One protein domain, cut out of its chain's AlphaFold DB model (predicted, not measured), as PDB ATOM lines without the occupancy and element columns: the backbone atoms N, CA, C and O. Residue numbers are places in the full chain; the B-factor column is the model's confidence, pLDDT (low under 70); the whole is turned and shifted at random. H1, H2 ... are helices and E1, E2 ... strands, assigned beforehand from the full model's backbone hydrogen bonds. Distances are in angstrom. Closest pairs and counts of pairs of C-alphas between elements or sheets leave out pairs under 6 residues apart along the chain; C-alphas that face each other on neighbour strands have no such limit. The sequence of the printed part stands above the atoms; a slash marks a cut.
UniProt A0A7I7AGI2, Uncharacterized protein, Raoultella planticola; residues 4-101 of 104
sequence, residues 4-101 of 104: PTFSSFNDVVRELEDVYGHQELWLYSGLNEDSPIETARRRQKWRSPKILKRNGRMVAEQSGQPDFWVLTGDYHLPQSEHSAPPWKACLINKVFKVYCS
ATOM      1  N   PRO A   4     -25.667 -34.069-133.260       77.44
ATOM      2  CA  PRO A   4     -24.990 -32.989-133.967       77.44
ATOM      3  C   PRO A   4     -25.986 -31.912-134.404       77.44
ATOM      4  O   PRO A   4     -27.074 -32.224-134.901       77.44
ATOM      5  N   THR A   5     -25.608 -30.652-134.205       85.06
ATOM      6  CA  THR A   5     -26.413 -29.482-134.559       85.06
ATOM      7  C   THR A   5     -25.673 -28.653-135.598       85.06
ATOM      8  O   THR A   5     -24.451 -28.526-135.554       85.06
ATOM      9  N   PHE A   6     -26.418 -28.090-136.544       89.56
ATOM     10  CA  PHE A   6     -25.872 -27.338-137.671       89.56
ATOM     11  C   PHE A   6     -26.502 -25.953-137.707       89.56
ATOM     12  O   PHE A   6     -27.704 -25.813-137.492       89.56
ATOM     13  N   SER A   7     -25.681 -24.944-137.992       85.38
ATOM     14  CA  SER A   7     -26.076 -23.534-138.069       85.38
ATOM     15  C   SER A   7     -26.528 -23.101-139.465       85.38
ATOM     16  O   SER A   7     -26.725 -21.914-139.706       85.38
ATOM     17  N   SER A   8     -26.629 -24.025-140.426       88.88
ATOM     18  CA  SER A   8     -27.162 -23.716-141.748       88.88
ATOM     19  C   SER A   8     -27.734 -24.948-142.448       88.88
ATOM     20  O   SER A   8     -27.320 -26.083-142.206       88.88
ATOM     21  N   PHE A   9     -28.666 -24.702-143.374       91.25
ATOM     22  CA  PHE A   9     -29.219 -25.737-144.250       91.25
ATOM     23  C   PHE A   9     -28.136 -26.404-145.116       91.25
ATOM     24  O   PHE A   9     -28.147 -27.617-145.303       91.25
ATOM     25  N   ASN A  10     -27.187 -25.626-145.639       91.44
ATOM     26  CA  ASN A  10     -26.141 -26.168-146.501       91.44
ATOM     27  C   ASN A  10     -25.178 -27.071-145.723       91.44
ATOM     28  O   ASN A  10     -24.757 -28.087-146.265       91.44
ATOM     29  N   ASP A  11     -24.864 -26.738-144.469       92.56
ATOM     30  CA  ASP A  11     -23.952 -27.548-143.654       92.56
ATOM     31  C   ASP A  11     -24.568 -28.906-143.316       92.56
ATOM     32  O   ASP A  11     -23.909 -29.927-143.490       92.56
ATOM     33  N   VAL A  12     -25.850 -28.949-142.928       94.00
ATOM     34  CA  VAL A  12     -26.526 -30.231-142.657       94.00
ATOM     35  C   VAL A  12     -26.685 -31.078-143.923       94.00
ATOM     36  O   VAL A  12     -26.542 -32.297-143.868       94.00
ATOM     37  N   VAL A  13     -26.938 -30.458-145.084       94.75
ATOM     38  CA  VAL A  13     -26.993 -31.181-146.364       94.75
ATOM     39  C   VAL A  13     -25.623 -31.753-146.717       94.75
ATOM     40  O   VAL A  13     -25.542 -32.923-147.075       94.75
ATOM     41  N   ARG A  14     -24.551 -30.965-146.572       94.31
ATOM     42  CA  ARG A  14     -23.182 -31.435-146.816       94.31
ATOM     43  C   ARG A  14     -22.793 -32.567-145.882       94.31
ATOM     44  O   ARG A  14     -22.227 -33.539-146.349       94.31
ATOM     45  N   GLU A  15     -23.140 -32.489-144.602       95.25
ATOM     46  CA  GLU A  15     -22.892 -33.584-143.662       95.25
ATOM     47  C   GLU A  15     -23.591 -34.879-144.112       95.25
ATOM     48  O   GLU A  15     -22.986 -35.949-144.160       95.25
ATOM     49  N   LEU A  16     -24.873 -34.791-144.479       94.69
ATOM     50  CA  LEU A  16     -25.637 -35.947-144.952       94.69
ATOM     51  C   LEU A  16     -25.022 -36.561-146.222       94.69
ATOM     52  O   LEU A  16     -24.968 -37.782-146.347       94.69
ATOM     53  N   GLU A  17     -24.548 -35.743-147.156       94.44
ATOM     54  CA  GLU A  17     -23.968 -36.219-148.414       94.44
ATOM     55  C   GLU A  17     -22.525 -36.717-148.249       94.44
ATOM     56  O   GLU A  17     -22.223 -37.855-148.608       94.44
ATOM     57  N   ASP A  18     -21.650 -35.887-147.682       94.12
ATOM     58  CA  ASP A  18     -20.203 -36.101-147.647       94.12
ATOM     59  C   ASP A  18     -19.792 -37.098-146.547       94.12
ATOM     60  O   ASP A  18     -18.847 -37.864-146.741       94.12
ATOM     61  N   VAL A  19     -20.489 -37.111-145.401       93.94
ATOM     62  CA  VAL A  19     -20.146 -37.964-144.244       93.94
ATOM     63  C   VAL A  19     -21.013 -39.219-144.196       93.94
ATOM     64  O   VAL A  19     -20.492 -40.322-144.028       93.94
ATOM     65  N   TYR A  20     -22.331 -39.075-144.362       92.69
ATOM     66  CA  TYR A  20     -23.273 -40.201-144.270       92.69
ATOM     67  C   TYR A  20     -23.623 -40.844-145.622       92.69
ATOM     68  O   TYR A  20     -24.321 -41.860-145.655       92.69
ATOM     69  N   GLY A  21     -23.121 -40.300-146.735       93.00
ATOM     70  CA  GLY A  21     -23.219 -40.920-148.057       93.00
ATOM     71  C   GLY A  21     -24.614 -40.878-148.687       93.00
ATOM     72  O   GLY A  21     -24.919 -41.708-149.548       93.00
ATOM     73  N   HIS A  22     -25.487 -39.953-148.275       93.38
ATOM     74  CA  HIS A  22     -26.790 -39.780-148.923       93.38
ATOM     75  C   HIS A  22     -26.608 -39.227-150.339       93.38
ATOM     76  O   HIS A  22     -26.023 -38.169-150.530       93.38
ATOM     77  N   GLN A  23     -27.138 -39.926-151.344       90.69
ATOM     78  CA  GLN A  23     -27.018 -39.513-152.752       90.69
ATOM     79  C   GLN A  23     -28.212 -38.692-153.251       90.69
ATOM     80  O   GLN A  23     -28.097 -37.939-154.216       90.69
ATOM     81  N   GLU A  24     -29.374 -38.854-152.616       92.81
ATOM     82  CA  GLU A  24     -30.611 -38.190-153.011       92.81
ATOM     83  C   GLU A  24     -31.378 -37.734-151.769       92.81
ATOM     84  O   GLU A  24     -31.862 -38.549-150.980       92.81
ATOM     85  N   LEU A  25     -31.501 -36.417-151.611       94.94
ATOM     86  CA  LEU A  25     -32.197 -35.786-150.496       94.94
ATOM     87  C   LEU A  25     -33.312 -34.880-151.011       94.94
ATOM     88  O   LEU A  25     -33.208 -34.257-152.069       94.94
ATOM     89  N   TRP A  26     -34.377 -34.784-150.227       95.00
ATOM     90  CA  TRP A  26     -35.583 -34.034-150.542       95.00
ATOM     91  C   TRP A  26     -35.902 -33.067-149.411       95.00
ATOM     92  O   TRP A  26     -35.784 -33.417-148.242       95.00
ATOM     93  N   LEU A  27     -36.334 -31.856-149.744       95.19
ATOM     94  CA  LEU A  27     -36.774 -30.872-148.770       95.19
ATOM     95  C   LEU A  27     -38.296 -30.783-148.768       95.19
ATOM     96  O   LEU A  27     -38.895 -30.359-149.756       95.19
ATOM     97  N   TYR A  28     -38.907 -31.074-147.627       94.50
ATOM     98  CA  TYR A  28     -40.253 -30.609-147.320       94.50
ATOM     99  C   TYR A  28     -40.158 -29.244-146.636       94.50
ATOM    100  O   TYR A  28     -39.582 -29.132-145.558       94.50
ATOM    101  N   SER A  29     -40.699 -28.195-147.254       92.25
ATOM    102  CA  SER A  29     -40.575 -26.810-146.769       92.25
ATOM    103  C   SER A  29     -41.734 -26.349-145.875       92.25
ATOM    104  O   SER A  29     -41.681 -25.249-145.319       92.25
ATOM    105  N   GLY A  30     -42.806 -27.144-145.767       91.25
ATOM    106  CA  GLY A  30     -44.061 -26.732-145.125       91.25
ATOM    107  C   GLY A  30     -44.868 -25.704-145.929       91.25
ATOM    108  O   GLY A  30     -45.905 -25.232-145.462       91.25
ATOM    109  N   LEU A  31     -44.404 -25.357-147.132       88.88
ATOM    110  CA  LEU A  31     -45.119 -24.519-148.088       88.88
ATOM    111  C   LEU A  31     -45.953 -25.394-149.029       88.88
ATOM    112  O   LEU A  31     -45.635 -26.559-149.261       88.88
ATOM    113  N   ASN A  32     -47.024 -24.833-149.588       81.81
ATOM    114  CA  ASN A  32     -47.823 -25.498-150.618       81.81
ATOM    115  C   ASN A  32     -47.287 -25.143-152.015       81.81
ATOM    116  O   ASN A  32     -48.049 -24.729-152.883       81.81
ATOM    117  N   GLU A  33     -45.966 -25.243-152.189       76.88
ATOM    118  CA  GLU A  33     -45.253 -24.884-153.413       76.88
ATOM    119  C   GLU A  33     -44.585 -26.118-154.027       76.88
ATOM    120  O   GLU A  33     -43.764 -26.773-153.388       76.88
ATOM    121  N   ASP A  34     -44.879 -26.381-155.300       73.06
ATOM    122  CA  ASP A  34     -44.320 -27.521-156.039       73.06
ATOM    123  C   ASP A  34     -43.051 -27.160-156.841       73.06
ATOM    124  O   ASP A  34     -42.453 -28.008-157.500       73.06
ATOM    125  N   SER A  35     -42.617 -25.892-156.802       86.81
ATOM    126  CA  SER A  35     -41.438 -25.409-157.534       86.81
ATOM    127  C   SER A  35     -40.187 -25.402-156.645       86.81
ATOM    128  O   SER A  35     -40.149 -24.657-155.661       86.81
ATOM    129  N   PRO A  36     -39.116 -26.141-157.005       87.88
ATOM    130  CA  PRO A  36     -37.857 -26.131-156.259       87.88
ATOM    131  C   PRO A  36     -37.224 -24.739-156.152       87.88
ATOM    132  O   PRO A  36     -36.712 -24.376-155.097       87.88
ATOM    133  N   ILE A  37     -37.291 -23.937-157.220       90.06
ATOM    134  CA  ILE A  37     -36.694 -22.593-157.250       90.06
ATOM    135  C   ILE A  37     -37.462 -21.643-156.328       90.06
ATOM    136  O   ILE A  37     -36.851 -20.923-155.539       90.06
ATOM    137  N   GLU A  38     -38.795 -21.653-156.390       89.81
ATOM    138  CA  GLU A  38     -39.614 -20.794-155.525       89.81
ATOM    139  C   GLU A  38     -39.529 -21.229-154.061       89.81
ATOM    140  O   GLU A  38     -39.422 -20.379-153.176       89.81
ATOM    141  N   THR A  39     -39.477 -22.539-153.805       91.44
ATOM    142  CA  THR A  39     -39.211 -23.075-152.469       91.44
ATOM    143  C   THR A  39     -37.865 -22.574-151.945       91.44
ATOM    144  O   THR A  39     -37.827 -22.029-150.845       91.44
ATOM    145  N   ALA A  40     -36.782 -22.668-152.723       90.75
ATOM    146  CA  ALA A  40     -35.459 -22.191-152.317       90.75
ATOM    147  C   ALA A  40     -35.427 -20.673-152.051       90.75
ATOM    148  O   ALA A  40     -34.919 -20.238-151.019       90.75
ATOM    149  N   ARG A  41     -36.032 -19.863-152.933       89.00
ATOM    150  CA  ARG A  41     -36.135 -18.397-152.775       89.00
ATOM    151  C   ARG A  41     -36.899 -17.977-151.525       89.00
ATOM    152  O   ARG A  41     -36.627 -16.927-150.952       89.00
ATOM    153  N   ARG A  42     -37.875 -18.778-151.103       89.56
ATOM    154  CA  ARG A  42     -38.726 -18.501-149.941       89.56
ATOM    155  C   ARG A  42     -38.221 -19.175-148.664       89.56
ATOM    156  O   ARG A  42     -39.029 -19.422-147.773       89.56
ATOM    157  N   ARG A  43     -36.910 -19.423-148.535       88.06
ATOM    158  CA  ARG A  43     -36.296 -20.050-147.347       88.06
ATOM    159  C   ARG A  43     -36.721 -19.411-146.025       88.06
ATOM    160  O   ARG A  43     -37.129 -20.121-145.114       88.06
ATOM    161  N   GLN A  44     -36.742 -18.081-145.958       87.12
ATOM    162  CA  GLN A  44     -37.181 -17.320-144.777       87.12
ATOM    163  C   GLN A  44     -38.660 -17.556-144.391       87.12
ATOM    164  O   GLN A  44     -39.095 -17.183-143.307       87.12
ATOM    165  N   LYS A  45     -39.464 -18.144-145.288       90.12
ATOM    166  CA  LYS A  45     -40.887 -18.451-145.071       90.12
ATOM    167  C   LYS A  45     -41.145 -19.928-144.781       90.12
ATOM    168  O   LYS A  45     -42.306 -20.280-144.570       90.12
ATOM    169  N   TRP A  46     -40.122 -20.785-144.824       91.06
ATOM    170  CA  TRP A  46     -40.279 -22.210-144.534       91.06
ATOM    171  C   TRP A  46     -40.883 -22.416-143.145       91.06
ATOM    172  O   TRP A  46     -40.615 -21.662-142.213       91.06
ATOM    173  N   ARG A  47     -41.733 -23.438-143.015       89.75
ATOM    174  CA  ARG A  47     -42.460 -23.739-141.777       89.75
ATOM    175  C   ARG A  47     -42.152 -25.161-141.351       89.75
ATOM    176  O   ARG A  47     -42.658 -26.099-141.958       89.75
ATOM    177  N   SER A  48     -41.318 -25.299-140.323       89.94
ATOM    178  CA  SER A  48     -40.819 -26.597-139.849       89.94
ATOM    179  C   SER A  48     -40.247 -27.455-140.992       89.94
ATOM    180  O   SER A  48     -40.735 -28.566-141.228       89.94
ATOM    181  N   PRO A  49     -39.268 -26.924-141.753       93.56
ATOM    182  CA  PRO A  49     -38.696 -27.627-142.885       93.56
ATOM    183  C   PRO A  49     -37.960 -28.901-142.448       93.56
ATOM    184  O   PRO A  49     -37.348 -28.962-141.379       93.56
ATOM    185  N   LYS A  50     -38.023 -29.921-143.306       94.88
ATOM    186  CA  LYS A  50     -37.477 -31.263-143.069       94.88
ATOM    187  C   LYS A  50     -36.688 -31.737-144.275       94.88
ATOM    188  O   LYS A  50     -37.120 -31.541-145.409       94.88
ATOM    189  N   ILE A  51     -35.578 -32.418-144.016       95.50
ATOM    190  CA  ILE A  51     -34.820 -33.149-145.027       95.50
ATOM    191  C   ILE A  51     -35.226 -34.614-144.953       95.50
ATOM    192  O   ILE A  51     -35.210 -35.237-143.887       95.50
ATOM    193  N   LEU A  52     -35.606 -35.152-146.102       94.94
ATOM    194  CA  LEU A  52     -36.151 -36.482-146.280       94.94
ATOM    195  C   LEU A  52     -35.277 -37.274-147.252       94.94
ATOM    196  O   LEU A  52     -34.715 -36.725-148.201       94.94
ATOM    197  N   LYS A  53     -35.236 -38.588-147.060       94.12
ATOM    198  CA  LYS A  53     -34.858 -39.537-148.113       94.12
ATOM    199  C   LYS A  53     -35.977 -39.604-149.149       94.12
ATOM    200  O   LYS A  53     -37.109 -39.195-148.879       94.12
ATOM    201  N   ARG A  54     -35.714 -40.212-150.306       92.69
ATOM    202  CA  ARG A  54     -36.743 -40.390-151.340       92.69
ATOM    203  C   ARG A  54     -37.942 -41.197-150.838       92.69
ATOM    204  O   ARG A  54     -39.057 -40.882-151.206       92.69
ATOM    205  N   ASN A  55     -37.746 -42.162-149.934       90.81
ATOM    206  CA  ASN A  55     -38.851 -42.914-149.317       90.81
ATOM    207  C   ASN A  55     -39.662 -42.124-148.261       90.81
ATOM    208  O   ASN A  55     -40.504 -42.701-147.575       90.81
ATOM    209  N   GLY A  56     -39.388 -40.829-148.080       90.94
ATOM    210  CA  GLY A  56     -40.098 -39.952-147.151       90.94
ATOM    211  C   GLY A  56     -39.635 -40.038-145.698       90.94
ATOM    212  O   GLY A  56     -40.125 -39.272-144.869       90.94
ATOM    213  N   ARG A  57     -38.679 -40.917-145.358       92.06
ATOM    214  CA  ARG A  57     -38.100 -40.945-144.008       92.06
ATOM    215  C   ARG A  57     -37.256 -39.703-143.766       92.06
ATOM    216  O   ARG A  57     -36.412 -39.345-144.586       92.06
ATOM    217  N   MET A  58     -37.471 -39.080-142.617       93.56
ATOM    218  CA  MET A  58     -36.755 -37.885-142.195       93.56
ATOM    219  C   MET A  58     -35.327 -38.222-141.757       93.56
ATOM    220  O   MET A  58     -35.102 -39.251-141.118       93.56
ATOM    221  N   VAL A  59     -34.387 -37.349-142.117       95.06
ATOM    222  CA  VAL A  59     -32.963 -37.442-141.744       95.06
ATOM    223  C   VAL A  59     -32.435 -36.173-141.084       95.06
ATOM    224  O   VAL A  59     -31.439 -36.216-140.369       95.06
ATOM    225  N   ALA A  60     -33.116 -35.044-141.279       95.19
ATOM    226  CA  ALA A  60     -32.866 -33.826-140.526       95.19
ATOM    227  C   ALA A  60     -34.141 -32.987-140.428       95.19
ATOM    228  O   ALA A  60     -35.002 -33.037-141.310       95.19
ATOM    229  N   GLU A  61     -34.231 -32.174-139.387       94.31
ATOM    230  CA  GLU A  61     -35.271 -31.160-139.247       94.31
ATOM    231  C   GLU A  61     -34.708 -29.880-138.646       94.31
ATOM    232  O   GLU A  61     -33.704 -29.889-137.929       94.31
ATOM    233  N   GLN A  62     -35.366 -28.767-138.951       91.38
ATOM    234  CA  GLN A  62     -35.095 -27.507-138.283       91.38
ATOM    235  C   GLN A  62     -35.794 -27.499-136.920       91.38
ATOM    236  O   GLN A  62     -37.001 -27.736-136.832       91.38
ATOM    237  N   SER A  63     -35.042 -27.211-135.862       84.19
ATOM    238  CA  SER A  63     -35.536 -27.226-134.487       84.19
ATOM    239  C   SER A  63     -35.398 -25.851-133.845       84.19
ATOM    240  O   SER A  63     -34.305 -25.308-133.713       84.19
ATOM    241  N   GLY A  64     -36.522 -25.276-133.420       77.81
ATOM    242  CA  GLY A  64     -36.541 -23.985-132.738       77.81
ATOM    243  C   GLY A  64     -36.190 -22.815-133.661       77.81
ATOM    244  O   GLY A  64     -37.077 -22.233-134.279       77.81
ATOM    245  N   GLN A  65     -34.913 -22.431-133.707       72.75
ATOM    246  CA  GLN A  65     -34.450 -21.258-134.455       72.75
ATOM    247  C   GLN A  65     -34.309 -21.553-135.962       72.75
ATOM    248  O   GLN A  65     -33.949 -22.668-136.340       72.75
ATOM    249  N   PRO A  66     -34.542 -20.558-136.840       69.94
ATOM    250  CA  PRO A  66     -34.587 -20.735-138.299       69.94
ATOM    251  C   PRO A  66     -33.276 -21.204-138.955       69.94
ATOM    252  O   PRO A  66     -33.281 -21.612-140.114       69.94
ATOM    253  N   ASP A  67     -32.162 -21.225-138.236       77.38
ATOM    254  CA  ASP A  67     -30.896 -21.755-138.752       77.38
ATOM    255  C   ASP A  67     -30.385 -22.966-137.977       77.38
ATOM    256  O   ASP A  67     -29.321 -23.491-138.289       77.38
ATOM    257  N   PHE A  68     -31.156 -23.456-137.009       88.06
ATOM    258  CA  PHE A  68     -30.753 -24.574-136.176       88.06
ATOM    259  C   PHE A  68     -31.319 -25.884-136.721       88.06
ATOM    260  O   PHE A  68     -32.517 -26.156-136.633       88.06
ATOM    261  N   TRP A  69     -30.441 -26.696-137.299       93.12
ATOM    262  CA  TRP A  69     -30.771 -27.998-137.869       93.12
ATOM    263  C   TRP A  69     -30.224 -29.122-137.009       93.12
ATOM    264  O   TRP A  69     -29.119 -29.033-136.473       93.12
ATOM    265  N   VAL A  70     -30.994 -30.199-136.904       93.75
ATOM    266  CA  VAL A  70     -30.642 -31.372-136.109       93.75
ATOM    267  C   VAL A  70     -30.840 -32.617-136.960       93.75
ATOM    268  O   VAL A  70     -31.862 -32.759-137.636       93.75
ATOM    269  N   LEU A  71     -29.861 -33.521-136.929       94.38
ATOM    270  CA  LEU A  71     -29.999 -34.845-137.536       94.38
ATOM    271  C   LEU A  71     -31.010 -35.671-136.741       94.38
ATOM    272  O   LEU A  71     -31.017 -35.658-135.513       94.38
ATOM    273  N   THR A  72     -31.882 -36.391-137.431       91.44
ATOM    274  CA  THR A  72     -32.983 -37.130-136.801       91.44
ATOM    275  C   THR A  72     -33.293 -38.398-137.585       91.44
ATOM    276  O   THR A  72     -32.854 -38.556-138.721       91.44
ATOM    277  N   GLY A  73     -34.027 -39.326-136.975       88.50
ATOM    278  CA  GLY A  73     -34.372 -40.604-137.596       88.50
ATOM    279  C   GLY A  73     -33.148 -41.411-138.049       88.50
ATOM    280  O   GLY A  73     -32.110 -41.433-137.390       88.50
ATOM    281  N   ASP A  74     -33.270 -42.067-139.202       86.00
ATOM    282  CA  ASP A  74     -32.272 -43.005-139.734       86.00
ATOM    283  C   ASP A  74     -31.169 -42.300-140.550       86.00
ATOM    284  O   ASP A  74     -30.813 -42.756-141.642       86.00
ATOM    285  N   TYR A  75     -30.654 -41.157-140.093       91.50
ATOM    286  CA  TYR A  75     -29.685 -40.357-140.859       91.50
ATOM    287  C   TYR A  75     -28.348 -41.069-141.113       91.50
ATOM    288  O   TYR A  75     -27.704 -40.797-142.117       91.50
ATOM    289  N   HIS A  76     -27.958 -42.032-140.276       91.12
ATOM    290  CA  HIS A  76     -26.751 -42.843-140.483       91.12
ATOM    291  C   HIS A  76     -26.871 -43.881-141.607       91.12
ATOM    292  O   HIS A  76     -25.874 -44.478-142.003       91.12
ATOM    293  N   LEU A  77     -28.092 -44.156-142.073       87.50
ATOM    294  CA  LEU A  77     -28.358 -45.201-143.054       87.50
ATOM    295  C   LEU A  77     -28.669 -44.553-144.407       87.50
ATOM    296  O   LEU A  77     -29.783 -44.034-144.569       87.50
ATOM    297  N   PRO A  78     -27.749 -44.571-145.385       82.12
ATOM    298  CA  PRO A  78     -28.060 -44.104-146.729       82.12
ATOM    299  C   PRO A  78     -29.200 -44.930-147.338       82.12
ATOM    300  O   PRO A  78     -29.475 -46.062-146.932       82.12
ATOM    301  N   GLN A  79     -29.926 -44.336-148.285       76.94
ATOM    302  CA  GLN A  79     -31.077 -44.996-148.891       76.94
ATOM    303  C   GLN A  79     -30.657 -46.235-149.697       76.94
ATOM    304  O   GLN A  79     -29.896 -46.127-150.653       76.94
ATOM    305  N   SER A  80     -31.216 -47.394-149.345       68.62
ATOM    306  CA  SER A  80     -30.985 -48.675-150.029       68.62
ATOM    307  C   SER A  80     -32.131 -49.106-150.955       68.62
ATOM    308  O   SER A  80     -31.949 -49.988-151.787       68.62
ATOM    309  N   GLU A  81     -33.315 -48.504-150.820       75.75
ATOM    310  CA  GLU A  81     -34.549 -48.983-151.456       75.75
ATOM    311  C   GLU A  81     -35.037 -48.049-152.571       75.75
ATOM    312  O   GLU A  81     -35.038 -46.825-152.416       75.75
ATOM    313  N   HIS A  82     -35.543 -48.612-153.674       77.38
ATOM    314  CA  HIS A  82     -36.283 -47.841-154.674       77.38
ATOM    315  C   HIS A  82     -37.676 -47.470-154.151       77.38
ATOM    316  O   HIS A  82     -38.450 -48.330-153.745       77.38
ATOM    317  N   SER A  83     -38.003 -46.176-154.180       85.38
ATOM    318  CA  SER A  83     -39.287 -45.649-153.709       85.38
ATOM    319  C   SER A  83     -39.773 -44.491-154.584       85.38
ATOM    320  O   SER A  83     -38.994 -43.902-155.342       85.38
ATOM    321  N   ALA A  84     -41.063 -44.168-154.496       87.06
ATOM    322  CA  ALA A  84     -41.626 -42.962-155.098       87.06
ATOM    323  C   ALA A  84     -41.107 -41.714-154.360       87.06
ATOM    324  O   ALA A  84     -40.791 -41.819-153.179       87.06
ATOM    325  N   PRO A  85     -40.992 -40.550-155.024       87.69
ATOM    326  CA  PRO A  85     -40.548 -39.327-154.366       87.69
ATOM    327  C   PRO A  85     -41.534 -38.882-153.267       87.69
ATOM    328  O   PRO A  85     -42.738 -39.136-153.389       87.69
ATOM    329  N   PRO A  86     -41.066 -38.184-152.216       90.69
ATOM    330  CA  PRO A  86     -41.932 -37.745-151.131       90.69
ATOM    331  C   PRO A  86     -42.935 -36.684-151.599       90.69
ATOM    332  O   PRO A  86     -42.611 -35.790-152.383       90.69
ATOM    333  N   TRP A  87     -44.156 -36.749-151.070       87.19
ATOM    334  CA  TRP A  87     -45.215 -35.788-151.378       87.19
ATOM    335  C   TRP A  87     -44.852 -34.368-150.921       87.19
ATOM    336  O   TRP A  87     -44.418 -34.177-149.783       87.19
ATOM    337  N   LYS A  88     -45.074 -33.368-151.789       88.44
ATOM    338  CA  LYS A  88     -44.779 -31.939-151.535       88.44
ATOM    339  C   LYS A  88     -43.347 -31.669-151.063       88.44
ATOM    340  O   LYS A  88     -43.101 -30.751-150.280       88.44
ATOM    341  N   ALA A  89     -42.400 -32.479-151.523       92.06
ATOM    342  CA  ALA A  89     -40.989 -32.253-151.288       92.06
ATOM    343  C   ALA A  89     -40.281 -31.890-152.596       92.06
ATOM    344  O   ALA A  89     -40.609 -32.394-153.668       92.06
ATOM    345  N   CYS A  90     -39.284 -31.018-152.497       93.62
ATOM    346  CA  CYS A  90     -38.438 -30.622-153.615       93.62
ATOM    347  C   CYS A  90     -37.108 -31.368-153.550       93.62
ATOM    348  O   CYS A  90     -36.495 -31.447-152.488       93.62
ATOM    349  N   LEU A  91     -36.626 -31.871-154.684       93.69
ATOM    350  CA  LEU A  91     -35.305 -32.490-154.756       93.69
ATOM    351  C   LEU A  91     -34.211 -31.456-154.439       93.69
ATOM    352  O   LEU A  91     -34.149 -30.398-155.070       93.69
ATOM    353  N   ILE A  92     -33.309 -31.790-153.515       94.38
ATOM    354  CA  ILE A  92     -32.165 -30.952-153.128       94.38
ATOM    355  C   ILE A  92     -31.025 -31.164-154.135       94.38
ATOM    356  O   ILE A  92     -29.980 -31.741-153.848       94.38
ATOM    357  N   ASN A  93     -31.239 -30.720-155.372       92.81
ATOM    358  CA  ASN A  93     -30.236 -30.806-156.433       92.81
ATOM    359  C   ASN A  93     -29.286 -29.590-156.429       92.81
ATOM    360  O   ASN A  93     -29.425 -28.656-155.638       92.81
ATOM    361  N   LYS A  94     -28.318 -29.576-157.357       91.12
ATOM    362  CA  LYS A  94     -27.354 -28.469-157.499       91.12
ATOM    363  C   LYS A  94     -28.035 -27.102-157.647       91.12
ATOM    364  O   LYS A  94     -27.600 -26.144-157.020       91.12
ATOM    365  N   VAL A  95     -29.111 -27.016-158.436       90.94
ATOM    366  CA  VAL A  95     -29.851 -25.762-158.658       90.94
ATOM    367  C   VAL A  95     -30.490 -25.279-157.357       90.94
ATOM    368  O   VAL A  95     -30.337 -24.114-156.999       90.94
ATOM    369  N   PHE A  96     -31.139 -26.177-156.615       91.94
ATOM    370  CA  PHE A  96     -31.753 -25.866-155.325       91.94
ATOM    371  C   PHE A  96     -30.729 -25.291-154.333       91.94
ATOM    372  O   PHE A  96     -30.944 -24.219-153.770       91.94
ATOM    373  N   LYS A  97     -29.575 -25.959-154.185       91.88
ATOM    374  CA  LYS A  97     -28.486 -25.530-153.288       91.88
ATOM    375  C   LYS A  97     -27.929 -24.153-153.653       91.88
ATOM    376  O   LYS A  97     -27.667 -23.341-152.764       91.88
ATOM    377  N   VAL A  98     -27.786 -23.859-154.948       90.88
ATOM    378  CA  VAL A  98     -27.351 -22.535-155.421       90.88
ATOM    379  C   VAL A  98     -28.341 -21.455-154.979       90.88
ATOM    380  O   VAL A  98     -27.928 -20.480-154.357       90.88
ATOM    381  N   TYR A  99     -29.645 -21.643-155.199       89.44
ATOM    382  CA  TYR A  99     -30.647 -20.656-154.771       89.44
ATOM    383  C   TYR A  99     -30.727 -20.495-153.250       89.44
ATOM    384  O   TYR A  99     -30.892 -19.373-152.774       89.44
ATOM    385  N   CYS A 100     -30.551 -21.572-152.483       86.75
ATOM    386  CA  CYS A 100     -30.487 -21.489-151.022       86.75
ATOM    387  C   CYS A 100     -29.257 -20.735-150.501       86.75
ATOM    388  O   CYS A 100     -29.301 -20.239-149.379       86.75
ATOM    389  N   SER A 101     -28.186 -20.651-151.297       83.25
ATOM    390  CA  SER A 101     -26.942 -19.953-150.940       83.25
ATOM    391  C   SER A 101     -26.945 -18.477-151.351       83.25
ATOM    392  O   SER A 101     -26.238 -17.677-150.752       83.25
TER     393      SER A 101
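Overview. This is residues 4 to 101 of the 104 residues of an uncharacterized protein of Raoultella planticola (UniProt A0A7I7AGI2). What shape does the model make? A strongly twisted antiparallel sheet of five strands, in the order E4, E3, E2, E1, E5, is covered by H1 over one face at E3, while H2 and H3 lie side by side near the E5 edge. The long stretch of residues 72 to 88 loops from edge strand E4 to edge strand E5. What are its make-up and size? The printed part has 98 residues, 44 of them, under half, in named elements of the mixed class, in the order H1, E1, H2, E2, E3, E4, E5, H3. It is compact and rounded, with a radius of gyration of the C-alphas of 12.1 A and spans of 31 by 29 by 21 A.

Along the chain. Where are the strands? E3 holds residues 58 to 62 and measures 11.2 A, E2 holds 50 to 53 and measures 10.0 A, and E1 holds 25 to 28 and measures 10.1 A. The edge strands are E4, residues 69 to 71, and E5, residues 89 to 91. Where are the helices? H1, residues 9 to 19, measures 15.2 A and begins at C-alpha 9 (-29.219, -25.737, -144.250). H2 holds residues 36 to 41; H3, residues 94 to 101, measures 10.8 A and ends at C-alpha 101 (-26.942, -19.953, -150.940).

Arrangement. How is the sheet joined? N 52 and O 26 of E2 and E1 are 2.8 A apart, N 27 and O 90 of E1 and E5 2.8 A, N 51 and O 60 of E2 and E3 2.8 A, and N 70 and O 61 of E4 and E3 2.9 A, within hydrogen-bond range. E2, E3 and E4 form a meander, each strand the antiparallel neighbour of the one before, with hairpins E2 and E3, and E3 and E4. How do the helices stand? The arrangement has two layers, H1 and H2 on one face of the sheet; H1, at a height over the sheet of 8.8 A, lies over E3 and runs along it at 22 degrees on the local plane. H2 and H3 touch, closest at the C-alphas of Ala 40 and Cys 100, 5.2 A, at a shallow tilt of 13 degrees, the same way. H1 and H3 only just touch, with 3 pairs of C-alphas within 8 A, closest at Asn 10 and Lys 97, 7.2 A. Are the helix backbones complete? In H1, H2 and H3 every O i to N i+4 pair is within hydrogen-bond range.

Size, cuts and confidence. How far does it reach? The two C-alphas farthest apart, those of Gln 65 and His 82, are 33.4 A apart. Is it continuous and confident? The printed part has no cut, the link from E4 to E5 is long with 17 residues, and residues 66 and 80 have pLDDT under 70.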